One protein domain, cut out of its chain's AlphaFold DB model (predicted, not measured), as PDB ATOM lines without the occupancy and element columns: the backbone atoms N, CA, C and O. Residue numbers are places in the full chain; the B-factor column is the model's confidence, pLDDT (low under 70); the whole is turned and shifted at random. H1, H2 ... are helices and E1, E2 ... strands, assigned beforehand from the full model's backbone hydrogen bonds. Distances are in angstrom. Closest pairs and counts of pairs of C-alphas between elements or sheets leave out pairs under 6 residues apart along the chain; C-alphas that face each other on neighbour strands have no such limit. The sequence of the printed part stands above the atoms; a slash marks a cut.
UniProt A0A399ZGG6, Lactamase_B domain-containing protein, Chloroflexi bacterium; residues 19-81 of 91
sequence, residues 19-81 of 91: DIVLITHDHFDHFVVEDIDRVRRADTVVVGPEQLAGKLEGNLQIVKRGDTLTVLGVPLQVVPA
ATOM      1  N   ASP A  19     -26.877   8.799 -45.022       96.50
ATOM      2  CA  ASP A  19     -25.433   8.612 -45.234       96.50
ATOM      3  C   ASP A  19     -25.087   7.167 -45.623       96.50
ATOM      4  O   ASP A  19     -24.287   6.915 -46.528       96.50
ATOM      5  N   ILE A  20     -25.707   6.203 -44.937       97.69
ATOM      6  CA  ILE A  20     -25.475   4.770 -45.115       97.69
ATOM      7  C   ILE A  20     -26.826   4.063 -45.208       97.69
ATOM      8  O   ILE A  20     -27.679   4.236 -44.339       97.69
ATOM      9  N   VAL A  21     -27.001   3.218 -46.223       97.19
ATOM     10  CA  VAL A  21     -28.153   2.311 -46.343       97.19
ATOM     11  C   VAL A  21     -27.650   0.878 -46.217       97.19
ATOM     12  O   VAL A  21     -26.849   0.430 -47.032       97.19
ATOM     13  N   LEU A  22     -28.110   0.150 -45.197       98.00
ATOM     14  CA  LEU A  22     -27.730  -1.244 -44.959       98.00
ATOM     15  C   LEU A  22     -28.854  -2.177 -45.419       98.00
ATOM     16  O   LEU A  22     -29.958  -2.120 -44.883       98.00
ATOM     17  N   ILE A  23     -28.564  -3.060 -46.373       97.69
ATOM     18  CA  ILE A  23     -29.508  -4.063 -46.876       97.69
ATOM     19  C   ILE A  23     -29.055  -5.451 -46.425       97.69
ATOM     20  O   ILE A  23     -27.903  -5.833 -46.619       97.69
ATOM     21  N   THR A  24     -29.960  -6.226 -45.824       96.06
ATOM     22  CA  THR A  24     -29.623  -7.541 -45.251       96.06
ATOM     23  C   THR A  24     -29.665  -8.670 -46.281       96.06
ATOM     24  O   THR A  24     -28.806  -9.550 -46.250       96.06
ATOM     25  N   HIS A  25     -30.652  -8.656 -47.177       94.50
ATOM     26  CA  HIS A  25     -30.865  -9.626 -48.257       94.50
ATOM     27  C   HIS A  25     -31.822  -9.051 -49.316       94.50
ATOM     28  O   HIS A  25     -32.334  -7.946 -49.150       94.50
ATOM     29  N   ASP A  26     -32.031  -9.768 -50.421       93.75
ATOM     30  CA  ASP A  26     -32.672  -9.265 -51.643       93.75
ATOM     31  C   ASP A  26     -34.167  -9.596 -51.779       93.75
ATOM     32  O   ASP A  26     -34.718  -9.519 -52.879       93.75
ATOM     33  N   HIS A  27     -34.831  -9.957 -50.681       93.25
ATOM     34  CA  HIS A  27     -36.279 -10.168 -50.680       93.25
ATOM     35  C   HIS A  27     -37.026  -8.830 -50.742       93.25
ATOM     36  O   HIS A  27     -36.537  -7.799 -50.282       93.25
ATOM     37  N   PHE A  28     -38.221  -8.840 -51.335       90.75
ATOM     38  CA  PHE A  28     -38.989  -7.632 -51.671       90.75
ATOM     39  C   PHE A  28     -39.434  -6.806 -50.453       90.75
ATOM     40  O   PHE A  28     -39.790  -5.643 -50.595       90.75
ATOM     41  N   ASP A  29     -39.456  -7.399 -49.263       91.56
ATOM     42  CA  ASP A  29     -39.772  -6.747 -47.993       91.56
ATOM     43  C   ASP A  29     -38.547  -6.084 -47.336       91.56
ATOM     44  O   ASP A  29     -38.689  -5.366 -46.347       91.56
ATOM     45  N   HIS A  30     -37.358  -6.265 -47.921       93.50
ATOM     46  CA  HIS A  30     -36.093  -5.674 -47.479       93.50
ATOM     47  C   HIS A  30     -35.374  -4.864 -48.566       93.50
ATOM     48  O   HIS A  30     -34.638  -3.929 -48.250       93.50
ATOM     49  N   PHE A  31     -35.576  -5.209 -49.837       95.31
ATOM     50  CA  PHE A  31     -34.914  -4.606 -50.984       95.31
ATOM     51  C   PHE A  31     -35.944  -4.114 -52.005       95.31
ATOM     52  O   PHE A  31     -36.464  -4.876 -52.821       95.31
ATOM     53  N   VAL A  32     -36.206  -2.808 -51.963       94.56
ATOM     54  CA  VAL A  32     -37.076  -2.095 -52.906       94.56
ATOM     55  C   VAL A  32     -36.282  -0.917 -53.457       94.56
ATOM     56  O   VAL A  32     -36.007   0.039 -52.731       94.56
ATOM     57  N   VAL A  33     -35.883  -0.993 -54.732       93.06
ATOM     58  CA  VAL A  33     -35.017   0.014 -55.373       93.06
ATOM     59  C   VAL A  33     -35.634   1.407 -55.263       93.06
ATOM     60  O   VAL A  33     -34.949   2.352 -54.886       93.06
ATOM     61  N   GLU A  34     -36.946   1.523 -55.469       91.44
ATOM     62  CA  GLU A  34     -37.656   2.798 -55.395       91.44
ATOM     63  C   GLU A  34     -37.624   3.422 -53.996       91.44
ATOM     64  O   GLU A  34     -37.635   4.647 -53.875       91.44
ATOM     65  N   ASP A  35     -37.609   2.614 -52.934       92.00
ATOM     66  CA  ASP A  35     -37.545   3.128 -51.564       92.00
ATOM     67  C   ASP A  35     -36.106   3.471 -51.155       92.00
ATOM     68  O   ASP A  35     -35.898   4.477 -50.475       92.00
ATOM     69  N   ILE A  36     -35.110   2.735 -51.661       93.06
ATOM     70  CA  ILE A  36     -33.689   3.096 -51.536       93.06
ATOM     71  C   ILE A  36     -33.422   4.436 -52.241       93.06
ATOM     72  O   ILE A  36     -32.769   5.316 -51.677       93.06
ATOM     73  N   ASP A  37     -33.980   4.631 -53.438       92.00
ATOM     74  CA  ASP A  37     -33.846   5.860 -54.226       92.00
ATOM     75  C   ASP A  37     -34.393   7.098 -53.518       92.00
ATOM     76  O   ASP A  37     -33.851   8.190 -53.668       92.00
ATOM     77  N   ARG A  38     -35.443   6.934 -52.712       91.38
ATOM     78  CA  ARG A  38     -36.066   8.036 -51.968       91.38
ATOM     79  C   ARG A  38     -35.242   8.526 -50.786       91.38
ATOM     80  O   ARG A  38     -35.397   9.677 -50.388       91.38
ATOM     81  N   VAL A  39     -34.417   7.659 -50.202       92.44
ATOM     82  CA  VAL A  39     -33.612   7.989 -49.014       92.44
ATOM     83  C   VAL A  39     -32.154   8.284 -49.352       92.44
ATOM     84  O   VAL A  39     -31.497   8.989 -48.591       92.44
ATOM     85  N   ARG A  40     -31.634   7.785 -50.482       93.31
ATOM     86  CA  ARG A  40     -30.234   8.004 -50.871       93.31
ATOM     87  C   ARG A  40     -30.011   9.374 -51.506       93.31
ATOM     88  O   ARG A  40     -30.811   9.830 -52.315       93.31
ATOM     89  N   ARG A  41     -28.874   9.986 -51.210       93.25
ATOM     90  CA  ARG A  41     -28.276  11.119 -51.924       93.25
ATOM     91  C   ARG A  41     -27.020  10.669 -52.680       93.25
ATOM     92  O   ARG A  41     -26.663   9.495 -52.672       93.25
ATOM     93  N   ALA A  42     -26.368  11.596 -53.381       93.31
ATOM     94  CA  ALA A  42     -25.260  11.294 -54.292       93.31
ATOM     95  C   ALA A  42     -24.052  10.610 -53.619       93.31
ATOM     96  O   ALA A  42     -23.358   9.831 -54.266       93.31
ATOM     97  N   ASP A  43     -23.801  10.902 -52.342       94.62
ATOM     98  CA  ASP A  43     -22.691  10.372 -51.544       94.62
ATOM     99  C   ASP A  43     -23.096   9.223 -50.605       94.62
ATOM    100  O   ASP A  43     -22.242   8.699 -49.889       94.62
ATOM    101  N   THR A  44     -24.362   8.790 -50.627       97.00
ATOM    102  CA  THR A  44     -24.822   7.645 -49.832       97.00
ATOM    103  C   THR A  44     -24.025   6.393 -50.173       97.00
ATOM    104  O   THR A  44     -23.906   6.013 -51.340       97.00
ATOM    105  N   VAL A  45     -23.545   5.697 -49.142       97.81
ATOM    106  CA  VAL A  45     -22.969   4.357 -49.286       97.81
ATOM    107  C   VAL A  45     -24.061   3.324 -49.039       97.81
ATOM    108  O   VAL A  45     -24.605   3.229 -47.939       97.81
ATOM    109  N   VAL A  46     -24.379   2.521 -50.050       97.88
ATOM    110  CA  VAL A  46     -25.243   1.351 -49.870       97.88
ATOM    111  C   VAL A  46     -24.352   0.159 -49.551       97.88
ATOM    112  O   VAL A  46     -23.414  -0.121 -50.288       97.88
ATOM    113  N   VAL A  47     -24.628  -0.557 -48.467       98.44
ATOM    114  CA  VAL A  47     -23.892  -1.764 -48.073       98.44
ATOM    115  C   VAL A  47     -24.853  -2.939 -48.112       98.44
ATOM    116  O   VAL A  47     -25.932  -2.881 -47.522       98.44
ATOM    117  N   GLY A  48     -24.476  -4.020 -48.787       97.88
ATOM    118  CA  GLY A  48     -25.337  -5.192 -48.883       97.88
ATOM    119  C   GLY A  48     -24.626  -6.426 -49.422       97.88
ATOM    120  O   GLY A  48     -23.443  -6.367 -49.762       97.88
ATOM    121  N   PRO A  49     -25.315  -7.571 -49.469       97.19
ATOM    122  CA  PRO A  49     -24.695  -8.825 -49.854       97.19
ATOM    123  C   PRO A  49     -24.544  -8.942 -51.380       97.19
ATOM    124  O   PRO A  49     -25.113  -8.169 -52.151       97.19
ATOM    125  N   GLU A  50     -23.788  -9.947 -51.824       95.94
ATOM    126  CA  GLU A  50     -23.441 -10.185 -53.236       95.94
ATOM    127  C   GLU A  50     -24.658 -10.294 -54.173       95.94
ATOM    128  O   GLU A  50     -24.575  -9.908 -55.336       95.94
ATOM    129  N   GLN A  51     -25.815 -10.721 -53.662       94.81
ATOM    130  CA  GLN A  51     -27.083 -10.809 -54.396       94.81
ATOM    131  C   GLN A  51     -27.578  -9.462 -54.942       94.81
ATOM    132  O   GLN A  51     -28.432  -9.447 -55.830       94.81
ATOM    133  N   LEU A  52     -27.080  -8.337 -54.419       95.12
ATOM    134  CA  LEU A  52     -27.440  -7.001 -54.897       95.12
ATOM    135  C   LEU A  52     -26.573  -6.525 -56.067       95.12
ATOM    136  O   LEU A  52     -26.891  -5.505 -56.679       95.12
ATOM    137  N   ALA A  53     -25.486  -7.233 -56.392       93.44
ATOM    138  CA  ALA A  53     -24.586  -6.839 -57.469       93.44
ATOM    139  C   ALA A  53     -25.348  -6.723 -58.801       93.44
ATOM    140  O   ALA A  53     -26.048  -7.642 -59.223       93.44
ATOM    141  N   GLY A  54     -25.235  -5.562 -59.453       92.44
ATOM    142  CA  GLY A  54     -25.942  -5.264 -60.704       92.44
ATOM    143  C   GLY A  54     -27.440  -4.965 -60.559       92.44
ATOM    144  O   GLY A  54     -28.072  -4.643 -61.558       92.44
ATOM    145  N   LYS A  55     -28.012  -5.030 -59.346       92.44
ATOM    146  CA  LYS A  55     -29.410  -4.638 -59.075       92.44
ATOM    147  C   LYS A  55     -29.562  -3.166 -58.682       92.44
ATOM    148  O   LYS A  55     -30.683  -2.674 -58.616       92.44
ATOM    149  N   LEU A  56     -28.455  -2.483 -58.388       90.25
ATOM    150  CA  LEU A  56     -28.439  -1.087 -57.966       90.25
ATOM    151  C   LEU A  56     -27.263  -0.352 -58.616       90.25
ATOM    152  O   LEU A  56     -26.143  -0.862 -58.642       90.25
ATOM    153  N   GLU A  57     -27.519   0.847 -59.128       86.50
ATOM    154  CA  GLU A  57     -26.481   1.749 -59.636       86.50
ATOM    155  C   GLU A  57     -25.897   2.604 -58.503       86.50
ATOM    156  O   GLU A  57     -26.588   2.894 -57.527       86.50
ATOM    157  N   GLY A  58     -24.658   3.079 -58.641       88.25
ATOM    158  CA  GLY A  58     -24.021   3.979 -57.671       88.25
ATOM    159  C   GLY A  58     -23.082   3.273 -56.689       88.25
ATOM    160  O   GLY A  58     -22.489   2.244 -57.011       88.25
ATOM    161  N   ASN A  59     -22.897   3.866 -55.504       93.69
ATOM    162  CA  ASN A  59     -21.920   3.404 -54.517       93.69
ATOM    163  C   ASN A  59     -22.457   2.231 -53.680       93.69
ATOM    164  O   ASN A  59     -22.930   2.413 -52.557       93.69
ATOM    165  N   LEU A  60     -22.402   1.031 -54.262       96.44
ATOM    166  CA  LEU A  60     -22.741  -0.225 -53.601       96.44
ATOM    167  C   LEU A  60     -21.473  -0.947 -53.128       96.44
ATOM    168  O   LEU A  60     -20.688  -1.457 -53.928       96.44
ATOM    169  N   GLN A  61     -21.313  -1.047 -51.815       97.44
ATOM    170  CA  GLN A  61     -20.284  -1.844 -51.168       97.44
ATOM    171  C   GLN A  61     -20.815  -3.251 -50.872       97.44
ATOM    172  O   GLN A  61     -21.597  -3.465 -49.944       97.44
ATOM    173  N   ILE A  62     -20.369  -4.220 -51.674       97.75
ATOM    174  CA  ILE A  62     -20.690  -5.636 -51.473       97.75
ATOM    175  C   ILE A  62     -19.896  -6.195 -50.292       97.75
ATOM    176  O   ILE A  62     -18.679  -6.023 -50.223       97.75
ATOM    177  N   VAL A  63     -20.583  -6.905 -49.399       98.12
ATOM    178  CA  VAL A  63     -19.989  -7.554 -48.223       98.12
ATOM    179  C   VAL A  63     -20.353  -9.034 -48.120       98.12
ATOM    180  O   VAL A  63     -21.351  -9.500 -48.676       98.12
ATOM    181  N   LYS A  64     -19.533  -9.788 -47.386       97.44
ATOM    182  CA  LYS A  64     -19.663 -11.229 -47.149       97.44
ATOM    183  C   LYS A  64     -19.706 -11.539 -45.654       97.44
ATOM    184  O   LYS A  64     -19.307 -10.751 -44.803       97.44
ATOM    185  N   ARG A  65     -20.229 -12.722 -45.320       97.06
ATOM    186  CA  ARG A  65     -20.297 -13.209 -43.931       97.06
ATOM    187  C   ARG A  65     -18.896 -13.225 -43.317       97.06
ATOM    188  O   ARG A  65     -17.993 -13.822 -43.891       97.06
ATOM    189  N   GLY A  66     -18.756 -12.644 -42.131       97.81
ATOM    190  CA  GLY A  66     -17.487 -12.535 -41.414       97.81
ATOM    191  C   GLY A  66     -16.710 -11.249 -41.698       97.81
ATOM    192  O   GLY A  66     -15.761 -10.970 -40.967       97.81
ATOM    193  N   ASP A  67     -17.114 -10.446 -42.688       98.44
ATOM    194  CA  ASP A  67     -16.451  -9.175 -42.970       98.44
ATOM    195  C   ASP A  67     -16.569  -8.212 -41.780       98.44
ATOM    196  O   ASP A  67     -17.604  -8.111 -41.114       98.44
ATOM    197  N   THR A  68     -15.487  -7.475 -41.539       98.44
ATOM    198  CA  THR A  68     -15.443  -6.319 -40.639       98.44
ATOM    199  C   THR A  68     -14.923  -5.134 -41.436       98.44
ATOM    200  O   THR A  68     -13.894  -5.233 -42.100       98.44
ATOM    201  N   LEU A  69     -15.645  -4.022 -41.390       97.88
ATOM    202  CA  LEU A  69     -15.373  -2.836 -42.196       97.88
ATOM    203  C   LEU A  69     -15.798  -1.577 -41.447       97.88
ATOM    204  O   LEU A  69     -16.612  -1.641 -40.536       97.88
ATOM    205  N   THR A  70     -15.283  -0.426 -41.864       98.44
ATOM    206  CA  THR A  70     -15.744   0.876 -41.377       98.44
ATOM    207  C   THR A  70     -16.264   1.672 -42.560       98.44
ATOM    208  O   THR A  70     -15.536   1.869 -43.532       98.44
ATOM    209  N   VAL A  71     -17.503   2.147 -42.472       98.06
ATOM    210  CA  VAL A  71     -18.153   2.962 -43.505       98.06
ATOM    211  C   VAL A  71     -18.477   4.316 -42.897       98.06
ATOM    212  O   VAL A  71     -19.159   4.383 -41.882       98.06
ATOM    213  N   LEU A  72     -17.930   5.392 -43.471       96.88
ATOM    214  CA  LEU A  72     -18.097   6.768 -42.974       96.88
ATOM    215  C   LEU A  72     -17.820   6.920 -41.460       96.88
ATOM    216  O   LEU A  72     -18.507   7.644 -40.748       96.88
ATOM    217  N   GLY A  73     -16.811   6.205 -40.949       97.88
ATOM    218  CA  GLY A  73     -16.446   6.215 -39.526       97.88
ATOM    219  C   GLY A  73     -17.284   5.294 -38.630       97.88
ATOM    220  O   GLY A  73     -16.955   5.145 -37.455       97.88
ATOM    221  N   VAL A  74     -18.310   4.628 -39.169       98.25
ATOM    222  CA  VAL A  74     -19.146   3.659 -38.449       98.25
ATOM    223  C   VAL A  74     -18.596   2.240 -38.649       98.25
ATOM    224  O   VAL A  74     -18.565   1.763 -39.787       98.25
ATOM    225  N   PRO A  75     -18.149   1.542 -37.586       98.38
ATOM    226  CA  PRO A  75     -17.703   0.158 -37.690       98.38
ATOM    227  C   PRO A  75     -18.898  -0.783 -37.881       98.38
ATOM    228  O   PRO A  75     -19.899  -0.697 -37.171       98.38
ATOM    229  N   LEU A  76     -18.766  -1.713 -38.820       98.44
ATOM    230  CA  LEU A  76     -19.759  -2.714 -39.183       98.44
ATOM    231  C   LEU A  76     -19.142  -4.114 -39.087       98.44
ATOM    232  O   LEU A  76     -17.985  -4.328 -39.456       98.44
ATOM    233  N   GLN A  77     -19.946  -5.076 -38.641       98.50
ATOM    234  CA  GLN A  77     -19.610  -6.496 -38.643       98.50
ATOM    235  C   GLN A  77     -20.733  -7.278 -39.321       98.50
ATOM    236  O   GLN A  77     -21.896  -7.187 -38.923       98.50
ATOM    237  N   VAL A  78     -20.385  -8.072 -40.329       98.44
ATOM    238  CA  VAL A  78     -21.354  -8.854 -41.100       98.44
ATOM    239  C   VAL A  78     -21.463 -10.251 -40.511       98.44
ATOM    240  O   VAL A  78     -20.534 -11.056 -40.588       98.44
ATOM    241  N   VAL A  79     -22.618 -10.560 -39.925       97.62
ATOM    242  CA  VAL A  79     -22.871 -11.844 -39.258       97.62
ATOM    243  C   VAL A  79     -23.762 -12.760 -40.105       97.62
ATOM    244  O   VAL A  79     -24.562 -12.277 -40.908       97.62
ATOM    245  N   PRO A  80     -23.654 -14.094 -39.959       95.75
ATOM    246  CA  PRO A  80     -24.569 -15.008 -40.630       95.75
ATOM    247  C   PRO A  80     -26.017 -14.834 -40.144       95.75
ATOM    248  O   PRO A  80     -26.278 -14.886 -38.946       95.75
ATOM    249  N   ALA A  81     -26.956 -14.716 -41.082       93.62
ATOM    250  CA  ALA A  81     -28.396 -14.752 -40.835       93.62
ATOM    251  C   ALA A  81     -29.035 -15.744 -41.816       93.62
ATOM    252  O   ALA A  81     -28.906 -15.585 -43.031       93.62
TER     253      ALA A  81
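This is residues 19 to 81 of the 91 residues of the protein "Lactamase_B domain-containing protein" of Chloroflexi bacterium (UniProt A0A399ZGG6). A parallel sheet of three strands, the long E2 between the short E1 and E3, makes the middle, with one short helix, H1, at one end and the small E4 and E5 hairpin at the other. E2 lies between E1 and E3, and its first part bends away from the rest toward H1. The printed part has 63 residues, with one named helix and five named strands that follow each other along the chain as E1, H1, E2, E3, E4, E5; 33 residues are in named elements, and the class is mixed, helices and strands. The whole is compact and rounded, with a radius of gyration of the C-alphas of 11.3 A and spans of 29 by 25 by 18 A.

E2, residues 40 to 49, is 17.7 A long and bends by 113 degrees at residue 43. E1, residues 19 to 22, is 10.1 A long and begins at C-alpha 19 (-25.433, 8.612, -45.234). E3, residues 60 to 63, is 9.5 A long. H1, residues 33 to 39, is 10.3 A long. E4, residues 68 to 71, is 10.1 A long, and E5, residues 74 to 77, is 10.2 A long and ends at C-alpha 77 (-19.610, -6.496, -38.643).

E1 and E2 are parallel at 24 degrees, with N 47 and O 21 2.8 A apart. E2 and E3 are parallel at 23 degrees, with N 61 and O 46 2.8 A apart. E1, H1 and E2 form a strand-helix-strand unit, two parallel neighbour strands with a helix between them in the chain, and its crossover is right-handed. H1 only grazes the sheet, with residues 36 to 39; 2 of its 3 O i to N i+4 pairs are within hydrogen-bond range. E4 and E5 are an antiparallel hairpin at 154 degrees, with N 76 and O 69 2.8 A apart. The closest C-alphas of E1 and E4 are those of Ile 20 and Val 71, 7.7 A. E5 is apart from E1, E2 and E3.

The C-alphas farthest apart are those of Arg 38 and Gly 66, 29.7 A. The printed part has no cut and no long link. The mean pLDDT of the printed part is 95.3, and no printed residue is under 70.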